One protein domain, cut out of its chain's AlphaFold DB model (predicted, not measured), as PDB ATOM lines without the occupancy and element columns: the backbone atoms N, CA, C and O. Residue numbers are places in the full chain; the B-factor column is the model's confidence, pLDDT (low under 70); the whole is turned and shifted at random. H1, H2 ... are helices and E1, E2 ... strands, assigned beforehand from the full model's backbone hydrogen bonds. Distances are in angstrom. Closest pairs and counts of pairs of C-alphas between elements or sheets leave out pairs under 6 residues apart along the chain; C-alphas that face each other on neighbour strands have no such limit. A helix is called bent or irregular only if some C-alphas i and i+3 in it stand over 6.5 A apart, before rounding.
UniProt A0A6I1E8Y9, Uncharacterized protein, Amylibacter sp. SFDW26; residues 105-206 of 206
ATOM      1  N   ASP A 105      46.952 -15.269 -16.303       97.12
ATOM      2  CA  ASP A 105      47.571 -15.256 -17.632       97.12
ATOM      3  C   ASP A 105      46.788 -14.364 -18.604       97.12
ATOM      4  O   ASP A 105      47.377 -13.534 -19.295       97.12
ATOM      5  N   LEU A 106      45.451 -14.469 -18.601       97.38
ATOM      6  CA  LEU A 106      44.590 -13.610 -19.426       97.38
ATOM      7  C   LEU A 106      44.643 -12.154 -18.960       97.38
ATOM      8  O   LEU A 106      44.610 -11.240 -19.775       97.38
ATOM      9  N   TRP A 107      44.748 -11.925 -17.651       97.56
ATOM     10  CA  TRP A 107      44.859 -10.581 -17.091       97.56
ATOM     11  C   TRP A 107      46.131  -9.858 -17.549       97.56
ATOM     12  O   TRP A 107      46.096  -8.657 -17.844       97.56
ATOM     13  N   VAL A 108      47.256 -10.574 -17.583       95.62
ATOM     14  CA  VAL A 108      48.536 -10.042 -18.063       95.62
ATOM     15  C   VAL A 108      48.490  -9.828 -19.571       95.62
ATOM     16  O   VAL A 108      48.826  -8.735 -20.023       95.62
ATOM     17  N   ASP A 109      48.022 -10.820 -20.335       96.06
ATOM     18  CA  ASP A 109      47.925 -10.726 -21.795       96.06
ATOM     19  C   ASP A 109      47.032  -9.562 -22.242       96.06
ATOM     20  O   ASP A 109      47.406  -8.814 -23.143       96.06
ATOM     21  N   ALA A 110      45.907  -9.329 -21.561       95.44
ATOM     22  CA  ALA A 110      44.945  -8.283 -21.907       95.44
ATOM     23  C   ALA A 110      45.529  -6.858 -21.953       95.44
ATOM     24  O   ALA A 110      44.980  -6.002 -22.639       95.44
ATOM     25  N   ASN A 111      46.642  -6.603 -21.261       91.25
ATOM     26  CA  ASN A 111      47.312  -5.296 -21.218       91.25
ATOM     27  C   ASN A 111      48.743  -5.351 -21.765       91.25
ATOM     28  O   ASN A 111      49.535  -4.429 -21.571       91.25
ATOM     29  N   ASP A 112      49.111  -6.461 -22.404       94.75
ATOM     30  CA  ASP A 112      50.394  -6.592 -23.072       94.75
ATOM     31  C   ASP A 112      50.302  -6.013 -24.486       94.75
ATOM     32  O   ASP A 112      49.714  -6.617 -25.387       94.75
ATOM     33  N   CYS A 113      50.895  -4.836 -24.674       95.00
ATOM     34  CA  CYS A 113      51.003  -4.173 -25.974       95.00
ATOM     35  C   CYS A 113      52.381  -4.339 -26.631       95.00
ATOM     36  O   CYS A 113      52.720  -3.613 -27.567       95.00
ATOM     37  N   ARG A 114      53.223  -5.270 -26.159       96.44
ATOM     38  CA  ARG A 114      54.540  -5.495 -26.769       96.44
ATOM     39  C   ARG A 114      54.390  -5.938 -28.225       96.44
ATOM     40  O   ARG A 114      53.766  -6.949 -28.519       96.44
ATOM     41  N   GLY A 115      55.028  -5.194 -29.125       96.69
ATOM     42  CA  GLY A 115      55.011  -5.478 -30.561       96.69
ATOM     43  C   GLY A 115      53.788  -4.940 -31.306       96.69
ATOM     44  O   GLY A 115      53.732  -5.118 -32.518       96.69
ATOM     45  N   LEU A 116      52.862  -4.266 -30.618       96.75
ATOM     46  CA  LEU A 116      51.739  -3.559 -31.230       96.75
ATOM     47  C   LEU A 116      52.096  -2.087 -31.469       96.75
ATOM     48  O   LEU A 116      52.856  -1.479 -30.709       96.75
ATOM     49  N   SER A 117      51.531  -1.500 -32.519       97.31
ATOM     50  CA  SER A 117      51.464  -0.049 -32.678       97.31
ATOM     51  C   SER A 117      50.556   0.581 -31.613       97.31
ATOM     52  O   SER A 117      49.793  -0.102 -30.928       97.31
ATOM     53  N   GLY A 118      50.624   1.907 -31.463       94.19
ATOM     54  CA  GLY A 118      49.753   2.621 -30.521       94.19
ATOM     55  C   GLY A 118      48.261   2.457 -30.838       94.19
ATOM     56  O   GLY A 118      47.462   2.328 -29.918       94.19
ATOM     57  N   GLU A 119      47.899   2.410 -32.123       95.50
ATOM     58  CA  GLU A 119      46.517   2.192 -32.574       95.50
ATOM     59  C   GLU A 119      46.046   0.767 -32.254       95.50
ATOM     60  O   GLU A 119      45.011   0.599 -31.620       95.50
ATOM     61  N   GLU A 120      46.852  -0.251 -32.573       96.75
ATOM     62  CA  GLU A 120      46.536  -1.652 -32.250       96.75
ATOM     63  C   GLU A 120      46.433  -1.895 -30.735       96.75
ATOM     64  O   GLU A 120      45.588  -2.665 -30.279       96.75
ATOM     65  N   CYS A 121      47.274  -1.230 -29.937       95.25
ATOM     66  CA  CYS A 121      47.186  -1.283 -28.478       95.25
ATOM     67  C   CYS A 121      45.877  -0.657 -27.975       95.25
ATOM     68  O   CYS A 121      45.180  -1.274 -27.174       95.25
ATOM     69  N   ALA A 122      45.497   0.515 -28.495       92.12
ATOM     70  CA  ALA A 122      44.244   1.172 -28.127       92.12
ATOM     71  C   ALA A 122      43.014   0.342 -28.537       92.12
ATOM     72  O   ALA A 122      42.065   0.219 -27.764       92.12
ATOM     73  N   GLU A 123      43.030  -0.284 -29.720       93.94
ATOM     74  CA  GLU A 123      41.978  -1.215 -30.142       93.94
ATOM     75  C   GLU A 123      41.879  -2.420 -29.204       93.94
ATOM     76  O   GLU A 123      40.774  -2.817 -28.824       93.94
ATOM     77  N   LYS A 124      43.024  -2.975 -28.780       94.56
ATOM     78  CA  LYS A 124      43.079  -4.062 -27.798       94.56
ATOM     79  C   LYS A 124      42.493  -3.623 -26.456       94.56
ATOM     80  O   LYS A 124      41.620  -4.314 -25.932       94.56
ATOM     81  N   GLU A 125      42.879  -2.467 -25.925       93.31
ATOM     82  CA  GLU A 125      42.318  -1.919 -24.683       93.31
ATOM     83  C   GLU A 125      40.806  -1.642 -24.800       93.31
ATOM     84  O   GLU A 125      40.050  -1.884 -23.854       93.31
ATOM     85  N   ALA A 126      40.327  -1.229 -25.977       93.31
ATOM     86  CA  ALA A 126      38.906  -1.024 -26.261       93.31
ATOM     87  C   ALA A 126      38.083  -2.325 -26.303       93.31
ATOM     88  O   ALA A 126      36.849  -2.284 -26.251       93.31
ATOM     89  N   THR A 127      38.730  -3.493 -26.374       93.50
ATOM     90  CA  THR A 127      38.032  -4.781 -26.220       93.50
ATOM     91  C   THR A 127      37.651  -5.090 -24.772       93.50
ATOM     92  O   THR A 127      36.805  -5.957 -24.563       93.50
ATOM     93  N   CYS A 128      38.215  -4.376 -23.784       94.56
ATOM     94  CA  CYS A 128      37.900  -4.546 -22.362       94.56
ATOM     95  C   CYS A 128      38.091  -6.001 -21.865       94.56
ATOM     96  O   CYS A 128      37.304  -6.540 -21.094       94.56
ATOM     97  N   GLN A 129      39.163  -6.682 -22.275       96.44
ATOM     98  CA  GLN A 129      39.394  -8.082 -21.873       96.44
ATOM     99  C   GLN A 129      39.527  -8.282 -20.351       96.44
ATOM    100  O   GLN A 129      39.169  -9.336 -19.832       96.44
ATOM    101  N   ARG A 130      40.005  -7.275 -19.605       97.38
ATOM    102  CA  ARG A 130      40.101  -7.354 -18.135       97.38
ATOM    103  C   ARG A 130      38.753  -7.211 -17.436       97.38
ATOM    104  O   ARG A 130      38.575  -7.794 -16.365       97.38
ATOM    105  N   GLY A 131      37.820  -6.454 -18.015       96.50
ATOM    106  CA  GLY A 131      36.539  -6.111 -17.396       96.50
ATOM    107  C   GLY A 131      35.774  -7.336 -16.890       96.50
ATOM    108  O   GLY A 131      35.571  -7.444 -15.678       96.50
ATOM    109  N   PRO A 132      35.422  -8.313 -17.747       97.12
ATOM    110  CA  PRO A 132      34.575  -9.444 -17.367       97.12
ATOM    111  C   PRO A 132      35.082 -10.285 -16.183       97.12
ATOM    112  O   PRO A 132      34.281 -10.969 -15.538       97.12
ATOM    113  N   MET A 133      36.384 -10.217 -15.873       98.38
ATOM    114  CA  MET A 133      37.031 -10.911 -14.752       98.38
ATOM    115  C   MET A 133      36.984 -10.142 -13.420       98.38
ATOM    116  O   MET A 133      37.189 -10.744 -12.362       98.38
ATOM    117  N   VAL A 134      36.726  -8.828 -13.431       98.00
ATOM    118  CA  VAL A 134      36.825  -7.949 -12.247       98.00
ATOM    119  C   VAL A 134      35.943  -8.435 -11.105       98.00
ATOM    120  O   VAL A 134      36.389  -8.483  -9.956       98.00
ATOM    121  N   ARG A 135      34.701  -8.842 -11.389       97.44
ATOM    122  CA  ARG A 135      33.793  -9.333 -10.350       97.44
ATOM    123  C   ARG A 135      34.348 -10.558  -9.632       97.44
ATOM    124  O   ARG A 135      34.246 -10.606  -8.409       97.44
ATOM    125  N   ASP A 136      34.909 -11.523 -10.358       98.44
ATOM    126  CA  ASP A 136      35.488 -12.724  -9.750       98.44
ATOM    127  C   ASP A 136      36.765 -12.392  -8.965       98.44
ATOM    128  O   ASP A 136      36.921 -12.819  -7.822       98.44
ATOM    129  N   LEU A 137      37.625 -11.526  -9.514       98.50
ATOM    130  CA  LEU A 137      38.816 -11.027  -8.825       98.50
ATOM    131  C   LEU A 137      38.465 -10.400  -7.460       98.50
ATOM    132  O   LEU A 137      39.062 -10.741  -6.434       98.50
ATOM    133  N   LEU A 138      37.455  -9.525  -7.431       98.12
ATOM    134  CA  LEU A 138      37.012  -8.835  -6.218       98.12
ATOM    135  C   LEU A 138      36.464  -9.793  -5.154       98.12
ATOM    136  O   LEU A 138      36.794  -9.650  -3.978       98.12
ATOM    137  N   ILE A 139      35.620 -10.753  -5.543       97.38
ATOM    138  CA  ILE A 139      34.942 -11.635  -4.578       97.38
ATOM    139  C   ILE A 139      35.826 -12.795  -4.112       97.38
ATOM    140  O   ILE A 139      35.721 -13.201  -2.954       97.38
ATOM    141  N   SER A 140      36.685 -13.318  -4.990       98.12
ATOM    142  CA  SER A 140      37.414 -14.569  -4.762       98.12
ATOM    143  C   SER A 140      38.855 -14.345  -4.290       98.12
ATOM    144  O   SER A 140      39.408 -15.213  -3.619       98.12
ATOM    145  N   TYR A 141      39.466 -13.193  -4.599       98.12
ATOM    146  CA  TYR A 141      40.902 -12.977  -4.372       98.12
ATOM    147  C   TYR A 141      41.230 -11.716  -3.563       98.12
ATOM    148  O   TYR A 141      42.204 -11.707  -2.805       98.12
ATOM    149  N   LEU A 142      40.434 -10.651  -3.680       98.06
ATOM    150  CA  LEU A 142      40.686  -9.364  -3.013       98.06
ATOM    151  C   LEU A 142      39.879  -9.201  -1.716       98.06
ATOM    152  O   LEU A 142      39.261  -8.168  -1.466       98.06
ATOM    153  N   THR A 143      39.896 -10.229  -0.864       97.00
ATOM    154  CA  THR A 143      39.145 -10.235   0.395       97.00
ATOM    155  C   THR A 143      39.689  -9.189   1.383       97.00
ATOM    156  O   THR A 143      40.857  -9.271   1.791       97.00
ATOM    157  N   PRO A 144      38.856  -8.232   1.839       96.50
ATOM    158  CA  PRO A 144      39.292  -7.207   2.779       96.50
ATOM    159  C   PRO A 144      39.839  -7.789   4.085       96.50
ATOM    160  O   PRO A 144      39.296  -8.751   4.626       96.50
ATOM    161  N   LYS A 145      40.894  -7.162   4.615       96.31
ATOM    162  CA  LYS A 145      41.616  -7.512   5.852       96.31
ATOM    163  C   LYS A 145      42.293  -8.888   5.839       96.31
ATOM    164  O   LYS A 145      42.853  -9.288   6.858       96.31
ATOM    165  N   VAL A 146      42.245  -9.604   4.715       97.56
ATOM    166  CA  VAL A 146      42.846 -10.933   4.546       97.56
ATOM    167  C   VAL A 146      43.959 -10.874   3.510       97.56
ATOM    168  O   VAL A 146      45.094 -11.248   3.799       97.56
ATOM    169  N   THR A 147      43.663 -10.373   2.312       98.44
ATOM    170  CA  THR A 147      44.642 -10.336   1.224       98.44
ATOM    171  C   THR A 147      45.686  -9.252   1.489       98.44
ATOM    172  O   THR A 147      45.347  -8.091   1.717       98.44
ATOM    173  N   ILE A 148      46.969  -9.617   1.463       98.44
ATOM    174  CA  ILE A 148      48.094  -8.680   1.612       98.44
ATOM    175  C   ILE A 148      48.539  -8.124   0.259       98.44
ATOM    176  O   ILE A 148      48.438  -8.806  -0.762       98.44
ATOM    177  N   ARG A 149      49.115  -6.919   0.254       98.31
ATOM    178  CA  ARG A 149      49.609  -6.244  -0.959       98.31
ATOM    179  C   ARG A 149      50.561  -7.097  -1.799       98.31
ATOM    180  O   ARG A 149      50.435  -7.110  -3.015       98.31
ATOM    181  N   ALA A 150      51.467  -7.844  -1.167       98.38
ATOM    182  CA  ALA A 150      52.388  -8.731  -1.883       98.38
ATOM    183  C   ALA A 150      51.655  -9.823  -2.687       98.38
ATOM    184  O   ALA A 150      52.048 -10.120  -3.811       98.38
ATOM    185  N   ASN A 151      50.556 -10.366  -2.152       98.44
ATOM    186  CA  ASN A 151      49.747 -11.361  -2.857       98.44
ATOM    187  C   ASN A 151      48.997 -10.729  -4.029       98.44
ATOM    188  O   ASN A 151      48.906 -11.350  -5.079       98.44
ATOM    189  N   VAL A 152      48.500  -9.497  -3.872       98.38
ATOM    190  CA  VAL A 152      47.874  -8.760  -4.982       98.38
ATOM    191  C   VAL A 152      48.886  -8.539  -6.104       98.38
ATOM    192  O   VAL A 152      48.599  -8.868  -7.249       98.38
ATOM    193  N   ILE A 153      50.098  -8.080  -5.776       98.12
ATOM    194  CA  ILE A 153      51.169  -7.873  -6.763       98.12
ATOM    195  C   ILE A 153      51.537  -9.185  -7.464       98.12
ATOM    196  O   ILE A 153      51.671  -9.219  -8.683       98.12
ATOM    197  N   SER A 154      51.643 -10.282  -6.713       97.81
ATOM    198  CA  SER A 154      51.898 -11.604  -7.292       97.81
ATOM    199  C   SER A 154      50.759 -12.111  -8.183       97.81
ATOM    200  O   SER A 154      51.003 -12.992  -9.002       97.81
ATOM    201  N   LEU A 155      49.530 -11.623  -7.992       97.25
ATOM    202  CA  LEU A 155      48.336 -12.108  -8.682       97.25
ATOM    203  C   LEU A 155      48.039 -11.330  -9.969       97.25
ATOM    204  O   LEU A 155      47.718 -11.942 -10.981       97.25
ATOM    205  N   ILE A 156      48.103  -9.997  -9.909       97.44
ATOM    206  CA  ILE A 156      47.682  -9.097 -11.000       97.44
ATOM    207  C   ILE A 156      48.787  -8.149 -11.481       97.44
ATOM    208  O   ILE A 156      48.545  -7.333 -12.369       97.44
ATOM    209  N   GLY A 157      49.995  -8.265 -10.923       97.00
ATOM    210  CA  GLY A 157      51.148  -7.434 -11.259       97.00
ATOM    211  C   GLY A 157      51.294  -6.181 -10.392       97.00
ATOM    212  O   GLY A 157      50.511  -5.909  -9.475       97.00
ATOM    213  N   GLU A 158      52.343  -5.409 -10.674       97.19
ATOM    214  CA  GLU A 158      52.540  -4.098 -10.056       97.19
ATOM    215  C   GLU A 158      51.435  -3.125 -10.469       97.19
ATOM    216  O   GLU A 158      50.880  -3.205 -11.564       97.19
ATOM    217  N   LYS A 159      51.128  -2.184  -9.575       96.75
ATOM    218  CA  LYS A 159      50.204  -1.090  -9.887       96.75
ATOM    219  C   LYS A 159      50.743  -0.275 -11.067       96.75
ATOM    220  O   LYS A 159      51.948  -0.028 -11.155       96.75
ATOM    221  N   GLU A 160      49.848   0.245 -11.889       96.19
ATOM    222  CA  GLU A 160      50.223   1.109 -13.013       96.19
ATOM    223  C   GLU A 160      50.283   2.573 -12.565       96.19
ATOM    224  O   GLU A 160      51.206   3.312 -12.901       96.19
ATOM    225  N   TYR A 161      49.336   2.984 -11.720       96.62
ATOM    226  CA  TYR A 161      49.298   4.322 -11.138       96.62
ATOM    227  C   TYR A 161      48.643   4.316  -9.749       96.62
ATOM    228  O   TYR A 161      48.341   3.273  -9.161       96.62
ATOM    229  N   LYS A 162      48.506   5.505  -9.157       97.12
ATOM    230  CA  LYS A 162      47.789   5.727  -7.898       97.12
ATOM    231  C   LYS A 162      46.533   6.539  -8.176       97.12
ATOM    232  O   LYS A 162      46.602   7.529  -8.894       97.12
ATOM    233  N   THR A 163      45.426   6.159  -7.552       96.31
ATOM    234  CA  THR A 163      44.178   6.932  -7.557       96.31
ATOM    235  C   THR A 163      43.751   7.256  -6.128       96.31
ATOM    236  O   THR A 163      44.194   6.595  -5.190       96.31
ATOM    237  N   ASN A 164      42.915   8.276  -5.938       96.56
ATOM    238  CA  ASN A 164      42.383   8.640  -4.626       96.56
ATOM    239  C   ASN A 164      40.909   8.249  -4.535       96.56
ATOM    240  O   ASN A 164      40.066   8.862  -5.182       96.56
ATOM    241  N   ILE A 165      40.595   7.280  -3.678       96.38
ATOM    242  CA  ILE A 165      39.221   6.854  -3.400       96.38
ATOM    243  C   ILE A 165      38.856   7.337  -2.001       96.38
ATOM    244  O   ILE A 165      39.470   6.925  -1.020       96.38
ATOM    245  N   ASN A 166      37.879   8.241  -1.901       93.50
ATOM    246  CA  ASN A 166      37.418   8.806  -0.624       93.50
ATOM    247  C   ASN A 166      38.556   9.393   0.241       93.50
ATOM    248  O   ASN A 166      38.577   9.230   1.458       93.50
ATOM    249  N   GLY A 167      39.530  10.054  -0.395       94.50
ATOM    250  CA  GLY A 167      40.689  10.648   0.285       94.50
ATOM    251  C   GLY A 167      41.795   9.661   0.678       94.50
ATOM    252  O   GLY A 167      42.775  10.074   1.294       94.50
ATOM    253  N   GLN A 168      41.676   8.379   0.315       95.31
ATOM    254  CA  GLN A 168      42.710   7.364   0.524       95.31
ATOM    255  C   GLN A 168      43.446   7.055  -0.795       95.31
ATOM    256  O   GLN A 168      42.787   6.780  -1.799       95.31
ATOM    257  N   PRO A 169      44.794   7.033  -0.813       96.94
ATOM    258  CA  PRO A 169      45.561   6.661  -1.997       96.94
ATOM    259  C   PRO A 169      45.554   5.141  -2.211       96.94
ATOM    260  O   PRO A 169      46.081   4.374  -1.400       96.94
ATOM    261  N   CYS A 170      45.038   4.701  -3.350       98.44
ATOM    262  CA  CYS A 170      44.861   3.299  -3.719       98.44
ATOM    263  C   CYS A 170      45.713   2.947  -4.943       98.44
ATOM    264  O   CYS A 170      46.015   3.808  -5.772       98.44
ATOM    265  N   ASP A 171      46.169   1.698  -5.017       98.50
ATOM    266  CA  ASP A 171      46.816   1.159  -6.219       98.50
ATOM    267  C   ASP A 171      45.761   1.026  -7.319       98.50
ATOM    268  O   ASP A 171      44.650   0.593  -7.023       98.50
ATOM    269  N   ALA A 172      46.091   1.425  -8.548       98.06
ATOM    270  CA  ALA A 172      45.179   1.387  -9.683       98.06
ATOM    271  C   ALA A 172      45.761   0.587 -10.855       98.06
ATOM    272  O   ALA A 172      46.975   0.612 -11.090       98.06
ATOM    273  N   TYR A 173      44.871  -0.103 -11.566       97.56
ATOM    274  CA  TYR A 173      45.166  -0.983 -12.694       97.56
ATOM    275  C   TYR A 173      44.180  -0.684 -13.824       97.56
ATOM    276  O   TYR A 173      42.969  -0.693 -13.584       97.56
ATOM    277  N   ASN A 174      44.679  -0.420 -15.030       95.69
ATOM    278  CA  ASN A 174      43.856  -0.165 -16.205       95.69
ATOM    279  C   ASN A 174      43.023  -1.405 -16.552       95.69
ATOM    280  O   ASN A 174      43.537  -2.529 -16.587       95.69
ATOM    281  N   LEU A 175      41.727  -1.209 -16.784       96.56
ATOM    282  CA  LEU A 175      40.808  -2.247 -17.251       96.56
ATOM    283  C   LEU A 175      40.558  -2.172 -18.763       96.56
ATOM    284  O   LEU A 175      39.978  -3.104 -19.322       96.56
ATOM    285  N   GLY A 176      41.016  -1.102 -19.414       94.50
ATOM    286  CA  GLY A 176      40.677  -0.746 -20.786       94.50
ATOM    287  C   GLY A 176      39.436   0.145 -20.851       94.50
ATOM    288  O   GLY A 176      38.986   0.692 -19.842       94.50
ATOM    289  N   MET A 177      38.866   0.287 -22.046       93.75
ATOM    290  CA  MET A 177      37.683   1.125 -22.272       93.75
ATOM    291  C   MET A 177      36.410   0.285 -22.127       93.75
ATOM    292  O   MET A 177      35.797  -0.134 -23.111       93.75
ATOM    293  N   CYS A 178      36.053  -0.034 -20.883       92.31
ATOM    294  CA  CYS A 178      34.943  -0.935 -20.560       92.31
ATOM    295  C   CYS A 178      33.561  -0.260 -20.573       92.31
ATOM    296  O   CYS A 178      32.535  -0.945 -20.558       92.31
ATOM    297  N   SER A 179      33.514   1.070 -20.651       83.94
ATOM    298  CA  SER A 179      32.288   1.851 -20.783       83.94
ATOM    299  C   SER A 179      31.583   1.595 -22.126       83.94
ATOM    300  O   SER A 179      32.199   1.260 -23.138       83.94
ATOM    301  N   GLY A 180      30.255   1.751 -22.161       74.56
ATOM    302  CA  GLY A 180      29.437   1.371 -23.326       74.56
ATOM    303  C   GLY A 180      29.822   2.062 -24.643       74.56
ATOM    304  O   GLY A 180      29.647   1.473 -25.708       74.56
ATOM    305  N   PHE A 181      30.375   3.280 -24.578       78.62
ATOM    306  CA  PHE A 181      30.862   4.016 -25.751       78.62
ATOM    307  C   PHE A 181      32.360   3.831 -26.025       78.62
ATOM    308  O   PHE A 181      32.820   4.287 -27.068       78.62
ATOM    309  N   ARG A 182      33.102   3.147 -25.140       82.62
ATOM    310  CA  ARG A 182      34.552   2.905 -25.253       82.62
ATOM    311  C   ARG A 182      35.369   4.185 -25.460       82.62
ATOM    312  O   ARG A 182      36.273   4.219 -26.285       82.62
ATOM    313  N   ILE A 183      34.989   5.259 -24.775       80.38
ATOM    314  CA  ILE A 183      35.680   6.556 -24.865       80.38
ATOM    315  C   ILE A 183      36.634   6.717 -23.683       80.38
ATOM    316  O   ILE A 183      37.747   7.212 -23.842       80.38
ATOM    317  N   ASP A 184      36.202   6.242 -22.518       87.69
ATOM    318  CA  ASP A 184      36.871   6.473 -21.248       87.69
ATOM    319  C   ASP A 184      37.482   5.185 -20.695       87.69
ATOM    320  O   ASP A 184      36.932   4.089 -20.862       87.69
ATOM    321  N   TYR A 185      38.644   5.333 -20.059       92.00
ATOM    322  CA  TYR A 185      39.358   4.234 -19.421       92.00
ATOM    323  C   TYR A 185      38.799   3.954 -18.033       92.00
ATOM    324  O   TYR A 185      38.703   4.835 -17.174       92.00
ATOM    325  N   ASP A 186      38.543   2.679 -17.790       95.25
ATOM    326  CA  ASP A 186      38.070   2.190 -16.510       95.25
ATOM    327  C   ASP A 186      39.239   1.606 -15.710       95.25
ATOM    328  O   ASP A 186      40.266   1.187 -16.252       95.25
ATOM    329  N   ALA A 187      39.105   1.589 -14.386       96.38
ATOM    330  CA  ALA A 187      40.202   1.212 -13.502       96.38
ATOM    331  C   ALA A 187      39.743   0.324 -12.353       96.38
ATOM    332  O   ALA A 187      38.778   0.647 -11.663       96.38
ATOM    333  N   LEU A 188      40.490  -0.743 -12.069       98.12
ATOM    334  CA  LEU A 188      40.419  -1.447 -10.792       98.12
ATOM    335  C   LEU A 188      41.244  -0.658  -9.780       98.12
ATOM    336  O   LEU A 188      42.397  -0.325 -10.052       98.12
ATOM    337  N   TYR A 189      40.699  -0.424  -8.590       98.31
ATOM    338  CA  TYR A 189      41.459   0.100  -7.464       98.31
ATOM    339  C   TYR A 189      41.564  -0.922  -6.333       98.31
ATOM    340  O   TYR A 189      40.625  -1.664  -6.039       98.31
ATOM    341  N   VAL A 190      42.705  -0.904  -5.646       98.69
ATOM    342  CA  VAL A 190      42.958  -1.670  -4.425       98.69
ATOM    343  C   VAL A 190      43.576  -0.745  -3.383       98.69
ATOM    344  O   VAL A 190      44.703  -0.258  -3.511       98.69
ATOM    345  N   CYS A 191      42.808  -0.463  -2.342       98.50
ATOM    346  CA  CYS A 191      43.217   0.342  -1.204       98.50
ATOM    347  C   CYS A 191      43.768  -0.571  -0.108       98.50
ATOM    348  O   CYS A 191      43.230  -1.655   0.127       98.50
ATOM    349  N   TYR A 192      44.809  -0.121   0.589       98.38
ATOM    350  CA  TYR A 192      45.436  -0.884   1.666       98.38
ATOM    351  C   TYR A 192      45.364  -0.136   2.991       98.38
ATOM    352  O   TYR A 192      45.473   1.092   3.025       98.38
ATOM    353  N   ASP A 193      45.213  -0.883   4.080       97.44
ATOM    354  CA  ASP A 193      45.341  -0.348   5.428       97.44
ATOM    355  C   ASP A 193      46.815  -0.159   5.834       97.44
ATOM    356  O   ASP A 193      47.750  -0.470   5.094       97.44
ATOM    357  N   GLN A 194      47.036   0.342   7.052       96.94
ATOM    358  CA  GLN A 194      48.381   0.569   7.594       96.94
ATOM    359  C   GLN A 194      49.205  -0.721   7.751       96.94
ATOM    360  O   GLN A 194      50.425  -0.652   7.871       96.94
ATOM    361  N   LYS A 195      48.557  -1.894   7.757       97.25
ATOM    362  CA  LYS A 195      49.214  -3.206   7.834       97.25
ATOM    363  C   LYS A 195      49.542  -3.769   6.448       97.25
ATOM    364  O   LYS A 195      50.107  -4.855   6.358       97.25
ATOM    365  N   GLY A 196      49.191  -3.058   5.375       97.44
ATOM    366  CA  GLY A 196      49.387  -3.511   4.002       97.44
ATOM    367  C   GLY A 196      48.398  -4.594   3.562       97.44
ATOM    368  O   GLY A 196      48.684  -5.310   2.601       97.44
ATOM    369  N   THR A 197      47.255  -4.733   4.243       98.31
ATOM    370  CA  THR A 197      46.151  -5.614   3.821       98.31
ATOM    371  C   THR A 197      45.094  -4.827   3.057       98.31
ATOM    372  O   THR A 197      44.943  -3.626   3.275       98.31
ATOM    373  N   VAL A 198      44.367  -5.479   2.147       98.50
ATOM    374  CA  VAL A 198      43.291  -4.846   1.372       98.50
ATOM    375  C   VAL A 198      42.250  -4.266   2.332       98.50
ATOM    376  O   VAL A 198      41.644  -4.995   3.112       98.50
ATOM    377  N   SER A 199      42.021  -2.955   2.291       98.12
ATOM    378  CA  SER A 199      40.969  -2.287   3.065       98.12
ATOM    379  C   SER A 199      39.686  -2.122   2.256       98.12
ATOM    380  O   SER A 199      38.593  -2.235   2.807       98.12
ATOM    381  N   ALA A 200      39.826  -1.868   0.956       98.06
ATOM    382  CA  ALA A 200      38.742  -1.743  -0.008       98.06
ATOM    383  C   ALA A 200      39.270  -2.062  -1.411       98.06
ATOM    384  O   ALA A 200      40.434  -1.796  -1.707       98.06
ATOM    385  N   ALA A 201      38.416  -2.600  -2.270       98.19
ATOM    386  CA  ALA A 201      38.706  -2.794  -3.681       98.19
ATOM    387  C   ALA A 201      37.412  -2.654  -4.486       98.19
ATOM    388  O   ALA A 201      36.327  -2.942  -3.977       98.19
ATOM    389  N   GLY A 202      37.532  -2.212  -5.729       97.19
ATOM    390  CA  GLY A 202      36.406  -2.011  -6.630       97.19
ATOM    391  C   GLY A 202      36.884  -1.502  -7.979       97.19
ATOM    392  O   GLY A 202      38.081  -1.514  -8.255       97.19
ATOM    393  N   HIS A 203      35.956  -1.032  -8.803       95.75
ATOM    394  CA  HIS A 203      36.282  -0.363 -10.056       95.75
ATOM    395  C   HIS A 203      35.733   1.065 -10.073       95.75
ATOM    396  O   HIS A 203      34.834   1.405  -9.298       95.75
ATOM    397  N   VAL A 204      36.341   1.909 -10.899       92.94
ATOM    398  CA  VAL A 204      35.850   3.240 -11.251       92.94
ATOM    399  C   VAL A 204      35.656   3.254 -12.755       92.94
ATOM    400  O   VAL A 204      36.583   2.886 -13.483       92.94
ATOM    401  N   GLN A 205      34.476   3.697 -13.180       89.31
ATOM    402  CA  GLN A 205      34.249   4.100 -14.559       89.31
ATOM    403  C   GLN A 205      34.434   5.605 -14.692       89.31
ATOM    404  O   GLN A 205      33.970   6.344 -13.814       89.31
ATOM    405  N   HIS A 206      35.145   6.030 -15.735       80.69
ATOM    406  CA  HIS A 206      35.332   7.449 -16.056       80.69
ATOM    407  C   HIS A 206      34.332   7.915 -17.111       80.69
ATOM    408  O   HIS A 206      33.848   7.060 -17.885       80.69
TER     409      HIS A 206
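AT A GLANCE: This is residues 105 to 206 of the 206 residues of an uncharacterized protein of Amylibacter sp. SFDW26 (UniProt A0A6I1E8Y9). A strongly twisted sheet of four strands forms a wall, with helix H3 packed lengthwise over E3 and E4 on one face; H4 and H2 graze the sheet, H2 at one end of the long axis, and H1 sits near H4. The printed part has 102 residues, with H1 to H4 first, then E1 to E4. The sheet runs E1 E2 E3 E4, antiparallel, and the class is mixed. The whole is compact, radius of gyration of the C-alphas 13.7 A, yet elongated, spanning 41 by 27 by 21 A.

HOW THE PARTS SIT: E1, residues 161 to 165, E2, 168 to 176, E3, 186 to 192, and E4, 198 to 204, form a meander, each strand the antiparallel neighbour and hairpin partner of the one before. N 163 and O 170 are 3.0 A apart, N 173 and O 188 2.9 A, and N 191 and O 200 2.8 A, within hydrogen-bond range. E2 bends by 55 degrees at residue 171. H3, residues 131 to 140, is on the sheet at a height of 9.7 A, over E3 and E4, and runs along the strands, at 20 degrees to E4 on the local plane; the closest C-alphas of H3 and E4, Leu 138 and Ala 201, are 6.8 A apart. H3 is irregular: C-alphas 132 and 135 are 7.1 A apart. H4, residues 149 to 156, only grazes the sheet; the closest C-alphas of H4 and E4, Arg 149 and Val 198, are 6.9 A apart. H2, residues 118 to 126, only grazes it with residues 122 to 126; the closest C-alphas of H2 and E2, Glu 125 and Gly 176, are 4.4 A apart. H1, residues 105 to 109, is not on the sheet and is close to but not clearly touching H4, with C-alphas Trp 107 and Ile 156 closest at 6.9 A. Every O i to N i+4 pair is within hydrogen-bond range in H1, H2 and H4, and 4 of 6 in H3.

IN THESE COORDINATES: From first to last C-alpha E2 measures 22.9 A, E3 19.9 A, E4 16.7 A, H3 15.2 A, E1 13.0 A, H2 12.2 A, H4 10.6 A and H1 6.2 A. H1 begins at C-alpha 105 (47.571, -15.256, -17.632), and E4 ends at C-alpha 204 (35.850, 3.240, -11.251).

THE WHOLE: The two C-alphas farthest apart, Glu 119 and Lys 195, are 40.9 A apart. The printed part has no cut and no long link. Mean pLDDT of the printed part is 95.5, and no printed residue is under 70.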